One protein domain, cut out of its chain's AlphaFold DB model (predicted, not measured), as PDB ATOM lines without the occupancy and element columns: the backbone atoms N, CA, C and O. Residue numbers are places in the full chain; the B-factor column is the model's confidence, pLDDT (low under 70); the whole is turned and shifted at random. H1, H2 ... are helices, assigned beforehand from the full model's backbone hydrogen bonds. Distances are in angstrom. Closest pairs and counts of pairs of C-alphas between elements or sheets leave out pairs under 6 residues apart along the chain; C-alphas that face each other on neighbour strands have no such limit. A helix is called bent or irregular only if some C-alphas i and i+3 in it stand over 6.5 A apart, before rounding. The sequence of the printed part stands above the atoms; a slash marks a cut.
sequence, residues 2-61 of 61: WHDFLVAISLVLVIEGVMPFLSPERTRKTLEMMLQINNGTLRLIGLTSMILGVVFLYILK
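This is residues 2 to 61 of the 61 residues of an uncharacterized protein of Candidatus Kentron sp. TUN (UniProt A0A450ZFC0). The model is an open U: two long helices, H1 and H3, make its arms, and the shorter H2 crosses one end as its base, with nothing between the arms. The printed part has 60 residues with three named helices, H1, H2, H3 in chain order, no named strand, and the class all helix. It is loose, with a radius of gyration of the C-alphas of 14.6 A and spans of 36 by 29 by 16 A.

H1, residues 2 to 22, and H2, residues 24 to 35, touch only at the corner by their tight link, residues 19 to 20 with 26 to 27; their closest C-alphas, Pro 20 and Thr 27, are 5.6 A apart. Their lines are about perpendicular, at 78 degrees. H2 and H3, residues 39 to 59, are close but not clearly touching: their closest C-alphas, Met 34 and Leu 42, are 7.8 A apart. They run opposite ways at a steep tilt of 67 degrees. H1 and H3 are apart. Every O i to N i+4 pair is within hydrogen-bond range in H2 and H3, and 15 of 17 in H1.

H1 runs 30.5 A from C-alpha 2 at (60.422, -6.716, -39.155), H2 16.8 A, and H3 30.3 A to C-alpha 59 at (59.603, 14.306, -42.525). H1 is neither bent nor irregular, but only just: C-alphas 16 and 19 are 6.5 A apart.

The farthest C-alphas, His 3 and Gln 36, are 38.6 A apart. The printed part has no cut, both links are tight, and residue 61 alone is under pLDDT 70.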
ATOM      1  N   TRP A   2      61.647  -5.940 -39.450       90.38
ATOM      2  CA  TRP A   2      60.422  -6.716 -39.155       90.38
ATOM      3  C   TRP A   2      59.777  -6.379 -37.805       90.38
ATOM      4  O   TRP A   2      58.556  -6.358 -37.702       90.38
ATOM      5  N   HIS A   3      60.584  -6.072 -36.786       93.00
ATOM      6  CA  HIS A   3      60.074  -5.657 -35.479       93.00
ATOM      7  C   HIS A   3      59.282  -4.345 -35.563       93.00
ATOM      8  O   HIS A   3      58.132  -4.311 -35.149       93.00
ATOM      9  N   ASP A   4      59.849  -3.307 -36.185       90.38
ATOM     10  CA  ASP A   4      59.192  -1.996 -36.326       90.38
ATOM     11  C   ASP A   4      57.871  -2.093 -37.099       90.38
ATOM     12  O   ASP A   4      56.895  -1.432 -36.759       90.38
ATOM     13  N   PHE A   5      57.819  -2.967 -38.109       91.81
ATOM     14  CA  PHE A   5      56.593  -3.251 -38.849       91.81
ATOM     15  C   PHE A   5      55.521  -3.894 -37.959       91.81
ATOM     16  O   PHE A   5      54.371  -3.456 -37.963       91.81
ATOM     17  N   LEU A   6      55.896  -4.895 -37.158       95.75
ATOM     18  CA  LEU A   6      54.981  -5.529 -36.206       95.75
ATOM     19  C   LEU A   6      54.503  -4.541 -35.138       95.75
ATOM     20  O   LEU A   6      53.316  -4.530 -34.823       95.75
ATOM     21  N   VAL A   7      55.385  -3.671 -34.638       95.75
ATOM     22  CA  VAL A   7      55.028  -2.604 -33.691       95.75
ATOM     23  C   VAL A   7      54.027  -1.634 -34.318       95.75
ATOM     24  O   VAL A   7      53.009  -1.330 -33.699       95.75
ATOM     25  N   ALA A   8      54.259  -1.191 -35.557       93.56
ATOM     26  CA  ALA A   8      53.324  -0.320 -36.266       93.56
ATOM     27  C   ALA A   8      51.939  -0.974 -36.421       93.56
ATOM     28  O   ALA A   8      50.926  -0.333 -36.145       93.56
ATOM     29  N   ILE A   9      51.882  -2.264 -36.776       95.75
ATOM     30  CA  ILE A   9      50.622  -3.022 -36.847       95.75
ATOM     31  C   ILE A   9      49.948  -3.103 -35.474       95.75
ATOM     32  O   ILE A   9      48.742  -2.876 -35.376       95.75
ATOM     33  N   SER A  10      50.697  -3.402 -34.410       96.44
ATOM     34  CA  SER A  10      50.145  -3.453 -33.053       96.44
ATOM     35  C   SER A  10      49.516  -2.120 -32.648       96.44
ATOM     36  O   SER A  10      48.419  -2.113 -32.093       96.44
ATOM     37  N   LEU A  11      50.160  -0.994 -32.968       96.00
ATOM     38  CA  LEU A  11      49.617   0.335 -32.687       96.00
ATOM     39  C   LEU A  11      48.324   0.606 -33.461       96.00
ATOM     40  O   LEU A  11      47.365   1.093 -32.866       96.00
ATOM     41  N   VAL A  12      48.260   0.248 -34.748       95.19
ATOM     42  CA  VAL A  12      47.031   0.384 -35.551       95.19
ATOM     43  C   VAL A  12      45.887  -0.423 -34.935       95.19
ATOM     44  O   VAL A  12      44.799   0.115 -34.765       95.19
ATOM     45  N   LEU A  13      46.131  -1.673 -34.526       96.12
ATOM     46  CA  LEU A  13      45.108  -2.515 -33.893       96.12
ATOM     47  C   LEU A  13      44.602  -1.938 -32.567       96.12
ATOM     48  O   LEU A  13      43.402  -1.980 -32.297       96.12
ATOM     49  N   VAL A  14      45.499  -1.390 -31.742       96.44
ATOM     50  CA  VAL A  14      45.108  -0.729 -30.490       96.44
ATOM     51  C   VAL A  14      44.258   0.504 -30.790       96.44
ATOM     52  O   VAL A  14      43.179   0.639 -30.223       96.44
ATOM     53  N   ILE A  15      44.698   1.377 -31.701       94.62
ATOM     54  CA  ILE A  15      43.979   2.615 -32.046       94.62
ATOM     55  C   ILE A  15      42.590   2.304 -32.624       94.62
ATOM     56  O   ILE A  15      41.602   2.883 -32.171       94.62
ATOM     57  N   GLU A  16      42.498   1.354 -33.557       93.00
ATOM     58  CA  GLU A  16      41.228   0.904 -34.146       93.00
ATOM     59  C   GLU A  16      40.300   0.262 -33.102       93.00
ATOM     60  O   GLU A  16      39.086   0.420 -33.175       93.00
ATOM     61  N   GLY A  17      40.847  -0.425 -32.093       93.94
ATOM     62  CA  GLY A  17      40.073  -1.055 -31.020       93.94
ATOM     63  C   GLY A  17      39.571  -0.092 -29.936       93.94
ATOM     64  O   GLY A  17      38.554  -0.366 -29.296       93.94
ATOM     65  N   VAL A  18      40.240   1.046 -29.727       96.12
ATOM     66  CA  VAL A  18      39.911   1.991 -28.642       96.12
ATOM     67  C   VAL A  18      38.520   2.607 -28.814       96.12
ATOM     68  O   VAL A  18      37.739   2.613 -27.862       96.12
ATOM     69  N   MET A  19      38.175   3.107 -30.005       92.56
ATOM     70  CA  MET A  19      36.847   3.691 -30.262       92.56
ATOM     71  C   MET A  19      35.678   2.708 -30.051       92.56
ATOM     72  O   MET A  19      34.765   3.054 -29.291       92.56
ATOM     73  N   PRO A  20      35.671   1.502 -30.653       93.25
ATOM     74  CA  PRO A  20      34.593   0.536 -30.455       93.25
ATOM     75  C   PRO A  20      34.510   0.025 -29.016       93.25
ATOM     76  O   PRO A  20      33.405  -0.244 -28.550       93.25
ATOM     77  N   PHE A  21      35.638  -0.075 -28.303       95.44
ATOM     78  CA  PHE A  21      35.651  -0.489 -26.900       95.44
ATOM     79  C   PHE A  21      35.100   0.592 -25.959       95.44
ATOM     80  O   PHE A  21      34.288   0.291 -25.089       95.44
ATOM     81  N   LEU A  22      35.516   1.852 -26.133       96.06
ATOM     82  CA  LEU A  22      35.088   2.952 -25.262       96.06
ATOM     83  C   LEU A  22      33.658   3.421 -25.546       96.06
ATOM     84  O   LEU A  22      32.954   3.829 -24.625       96.06
ATOM     85  N   SER A  23      33.240   3.443 -26.814       95.06
ATOM     86  CA  SER A  23      31.898   3.887 -27.193       95.06
ATOM     87  C   SER A  23      31.416   3.191 -28.473       95.06
ATOM     88  O   SER A  23      31.571   3.719 -29.587       95.06
ATOM     89  N   PRO A  24      30.789   2.012 -28.338       92.94
ATOM     90  CA  PRO A  24      30.264   1.274 -29.480       92.94
ATOM     91  C   PRO A  24      29.153   2.042 -30.212       92.94
ATOM     92  O   PRO A  24      29.066   1.969 -31.437       92.94
ATOM     93  N   GLU A  25      28.343   2.845 -29.514       95.75
ATOM     94  CA  GLU A  25      27.281   3.661 -30.116       95.75
ATOM     95  C   GLU A  25      27.851   4.747 -31.031       95.75
ATOM     96  O   GLU A  25      27.358   4.944 -32.144       95.75
ATOM     97  N   ARG A  26      28.916   5.437 -30.598       93.88
ATOM     98  CA  ARG A  26      29.595   6.438 -31.436       93.88
ATOM     99  C   ARG A  26      30.212   5.790 -32.665       93.88
ATOM    100  O   ARG A  26      30.085   6.335 -33.755       93.88
ATOM    101  N   THR A  27      30.817   4.616 -32.499       94.62
ATOM    102  CA  THR A  27      31.402   3.864 -33.614       94.62
ATOM    103  C   THR A  27      30.339   3.498 -34.652       94.62
ATOM    104  O   THR A  27      30.523   3.772 -35.835       94.62
ATOM    105  N   ARG A  28      29.183   2.973 -34.219       94.94
ATOM    106  CA  ARG A  28      28.049   2.677 -35.115       94.94
ATOM    107  C   ARG A  28      27.556   3.917 -35.855       94.94
ATOM    108  O   ARG A  28      27.436   3.878 -37.074       94.94
ATOM    109  N   LYS A  29      27.360   5.033 -35.148       95.81
ATOM    110  CA  LYS A  29      26.930   6.295 -35.766       95.81
ATOM    111  C   LYS A  29      27.934   6.799 -36.807       95.81
ATOM    112  O   LYS A  29      27.533   7.277 -37.863       95.81
ATOM    113  N   THR A  30      29.236   6.687 -36.541       93.31
ATOM    114  CA  THR A  30      30.280   7.051 -37.511       93.31
ATOM    115  C   THR A  30      30.227   6.179 -38.759       93.31
ATOM    116  O   THR A  30      30.285   6.710 -39.866       93.31
ATOM    117  N   LEU A  31      30.042   4.866 -38.601       94.12
ATOM    118  CA  LEU A  31      29.876   3.951 -39.731       94.12
ATOM    119  C   LEU A  31      28.618   4.279 -40.549       94.12
ATOM    120  O   LEU A  31      28.687   4.338 -41.772       94.12
ATOM    121  N   GLU A  32      27.491   4.572 -39.898       95.94
ATOM    122  CA  GLU A  32      26.262   5.004 -40.580       95.94
ATOM    123  C   GLU A  32      26.467   6.299 -41.377       95.94
ATOM    124  O   GLU A  32      26.013   6.396 -42.517       95.94
ATOM    125  N   MET A  33      27.194   7.274 -40.822       93.88
ATOM    126  CA  MET A  33      27.552   8.499 -41.543       93.88
ATOM    127  C   MET A  33      28.433   8.200 -42.762       93.88
ATOM    128  O   MET A  33      28.213   8.782 -43.821       93.88
ATOM    129  N   MET A  34      29.387   7.271 -42.649       93.56
ATOM    130  CA  MET A  34      30.236   6.861 -43.775       93.56
ATOM    131  C   MET A  34      29.432   6.228 -44.915       93.56
ATOM    132  O   MET A  34      29.749   6.477 -46.074       93.56
ATOM    133  N   LEU A  35      28.367   5.477 -44.612       94.44
ATOM    134  CA  LEU A  35      27.482   4.891 -45.629       94.44
ATOM    135  C   LEU A  35      26.717   5.944 -46.449       94.44
ATOM    136  O   LEU A  35      26.309   5.658 -47.572       94.44
ATOM    137  N   GLN A  36      26.525   7.152 -45.912       95.44
ATOM    138  CA  GLN A  36      25.871   8.259 -46.622       95.44
ATOM    139  C   GLN A  36      26.833   9.029 -47.544       95.44
ATOM    140  O   GLN A  36      26.396   9.837 -48.365       95.44
ATOM    141  N   ILE A  37      28.147   8.808 -47.426       94.31
ATOM    142  CA  ILE A  37      29.159   9.464 -48.258       94.31
ATOM    143  C   ILE A  37      29.293   8.697 -49.577       94.31
ATOM    144  O   ILE A  37      29.411   7.475 -49.595       94.31
ATOM    145  N   ASN A  38      29.328   9.409 -50.707       94.69
ATOM    146  CA  ASN A  38      29.544   8.751 -51.996       94.69
ATOM    147  C   ASN A  38      30.952   8.115 -52.080       94.69
ATOM    148  O   ASN A  38      31.932   8.636 -51.539       94.69
ATOM    149  N   ASN A  39      31.070   7.029 -52.847       94.19
ATOM    150  CA  ASN A  39      32.317   6.268 -52.997       94.19
ATOM    151  C   ASN A  39      33.515   7.093 -53.510       94.19
ATOM    152  O   ASN A  39      34.653   6.818 -53.136       94.19
ATOM    153  N   GLY A  40      33.290   8.087 -54.372       95.56
ATOM    154  CA  GLY A  40      34.334   8.976 -54.884       95.56
ATOM    155  C   GLY A  40      34.915   9.880 -53.797       95.56
ATOM    156  O   GLY A  40      36.134   9.963 -53.654       95.56
ATOM    157  N   THR A  41      34.057  10.489 -52.976       94.62
ATOM    158  CA  THR A  41      34.485  11.312 -51.837       94.62
ATOM    159  C   THR A  41      35.212  10.467 -50.795       94.62
ATOM    160  O   THR A  41      36.275  10.867 -50.324       94.62
ATOM    161  N   LEU A  42      34.704   9.269 -50.484       95.06
ATOM    162  CA  LEU A  42      35.348   8.364 -49.530       95.06
ATOM    163  C   LEU A  42      36.758   7.955 -49.996       95.06
ATOM    164  O   LEU A  42      37.705   7.975 -49.212       95.06
ATOM    165  N   ARG A  43      36.924   7.668 -51.296       94.88
ATOM    166  CA  ARG A  43      38.236   7.391 -51.906       94.88
ATOM    167  C   ARG A  43      39.180   8.588 -51.842       94.88
ATOM    168  O   ARG A  43      40.361   8.393 -51.581       94.88
ATOM    169  N   LEU A  44      38.685   9.806 -52.064       97.00
ATOM    170  CA  LEU A  44      39.511  11.014 -51.999       97.00
ATOM    171  C   LEU A  44      39.986  11.299 -50.566       97.00
ATOM    172  O   LEU A  44      41.159  11.612 -50.357       97.00
ATOM    173  N   ILE A  45      39.110  11.132 -49.572       95.50
ATOM    174  CA  ILE A  45      39.478  11.230 -48.151       95.50
ATOM    175  C   ILE A  45      40.546  10.179 -47.812       95.50
ATOM    176  O   ILE A  45      41.575  10.509 -47.229       95.50
ATOM    177  N   GLY A  46      40.357   8.931 -48.251       94.50
ATOM    178  CA  GLY A  46      41.362   7.878 -48.081       94.50
ATOM    179  C   GLY A  46      42.705   8.230 -48.730       94.50
ATOM    180  O   GLY A  46      43.747   8.136 -48.085       94.50
ATOM    181  N   LEU A  47      42.691   8.708 -49.978       97.31
ATOM    182  CA  LEU A  47      43.901   9.076 -50.714       97.31
ATOM    183  C   LEU A  47      44.663  10.219 -50.035       97.31
ATOM    184  O   LEU A  47      45.879  10.141 -49.874       97.31
ATOM    185  N   THR A  48      43.956  11.268 -49.613       97.19
ATOM    186  CA  THR A  48      44.574  12.400 -48.907       97.19
ATOM    187  C   THR A  48      45.194  11.957 -47.581       97.19
ATOM    188  O   THR A  48      46.336  12.319 -47.305       97.19
ATOM    189  N   SER A  49      44.518  11.091 -46.816       94.88
ATOM    190  CA  SER A  49      45.077  10.497 -45.595       94.88
ATOM    191  C   SER A  49      46.331   9.660 -45.866       94.88
ATOM    192  O   SER A  49      47.302   9.755 -45.115       94.88
ATOM    193  N   MET A  50      46.342   8.853 -46.932       95.94
ATOM    194  CA  MET A  50      47.513   8.055 -47.312       95.94
ATOM    195  C   MET A  50      48.706   8.943 -47.679       95.94
ATOM    196  O   MET A  50      49.816   8.702 -47.206       95.94
ATOM    197  N   ILE A  51      48.482   9.988 -48.483       97.69
ATOM    198  CA  ILE A  51      49.530  10.939 -48.881       97.69
ATOM    199  C   ILE A  51      50.103  11.639 -47.648       97.69
ATOM    200  O   ILE A  51      51.321  11.682 -47.492       97.69
ATOM    201  N   LEU A  52      49.249  12.136 -46.750       96.94
ATOM    202  CA  LEU A  52      49.691  12.773 -45.507       96.94
ATOM    203  C   LEU A  52      50.529  11.823 -44.643       96.94
ATOM    204  O   LEU A  52      51.573  12.227 -44.139       96.94
ATOM    205  N   GLY A  53      50.123  10.555 -44.525       93.19
ATOM    206  CA  GLY A  53      50.890   9.538 -43.804       93.19
ATOM    207  C   GLY A  53      52.287   9.317 -44.392       93.19
ATOM    208  O   GLY A  53      53.266   9.274 -43.650       93.19
ATOM    209  N   VAL A  54      52.404   9.243 -45.723       95.31
ATOM    210  CA  VAL A  54      53.703   9.120 -46.407       95.31
ATOM    211  C   VAL A  54      54.560  10.372 -46.208       95.31
ATOM    212  O   VAL A  54      55.749  10.254 -45.926       95.31
ATOM    213  N   VAL A  55      53.964  11.564 -46.307       96.62
ATOM    214  CA  VAL A  55      54.661  12.837 -46.078       96.62
ATOM    215  C   VAL A  55      55.205  12.907 -44.649       96.62
ATOM    216  O   VAL A  55      56.381  13.206 -44.463       96.62
ATOM    217  N   PHE A  56      54.400  12.570 -43.640       94.88
ATOM    218  CA  PHE A  56      54.855  12.526 -42.247       94.88
ATOM    219  C   PHE A  56      55.940  11.479 -42.017       94.88
ATOM    220  O   PHE A  56      56.923  11.779 -41.345       94.88
ATOM    221  N   LEU A  57      55.818  10.292 -42.615       91.12
ATOM    222  CA  LEU A  57      56.872   9.280 -42.563       91.12
ATOM    223  C   LEU A  57      58.184   9.758 -43.189       91.12
ATOM    224  O   LEU A  57      59.227   9.283 -42.768       91.12
ATOM    225  N   TYR A  58      58.159  10.653 -44.179       93.69
ATOM    226  CA  TYR A  58      59.378  11.186 -44.796       93.69
ATOM    227  C   TYR A  58      59.981  12.363 -44.017       93.69
ATOM    228  O   TYR A  58      61.189  12.548 -44.045       93.69
ATOM    229  N   ILE A  59      59.151  13.158 -43.333       95.38
ATOM    230  CA  ILE A  59      59.603  14.306 -42.525       95.38
ATOM    231  C   ILE A  59      60.144  13.861 -41.159       95.38
ATOM    232  O   ILE A  59      61.090  14.459 -40.654       95.38
ATOM    233  N   LEU A  60      59.506  12.869 -40.529       87.62
ATOM    234  CA  LEU A  60      59.825  12.416 -39.166       87.62
ATOM    235  C   LEU A  60      60.851  11.275 -39.117       87.62
ATOM    236  O   LEU A  60      61.270  10.886 -38.026       87.62
ATOM    237  N   LYS A  61      61.201  10.712 -40.272       65.19
ATOM    238  CA  LYS A  61      62.266   9.720 -40.429       65.19
ATOM    239  C   LYS A  61      63.591  10.407 -40.707       65.19
ATOM    240  O   LYS A  61      64.607   9.872 -40.216       65.19
TER     241      LYS A  61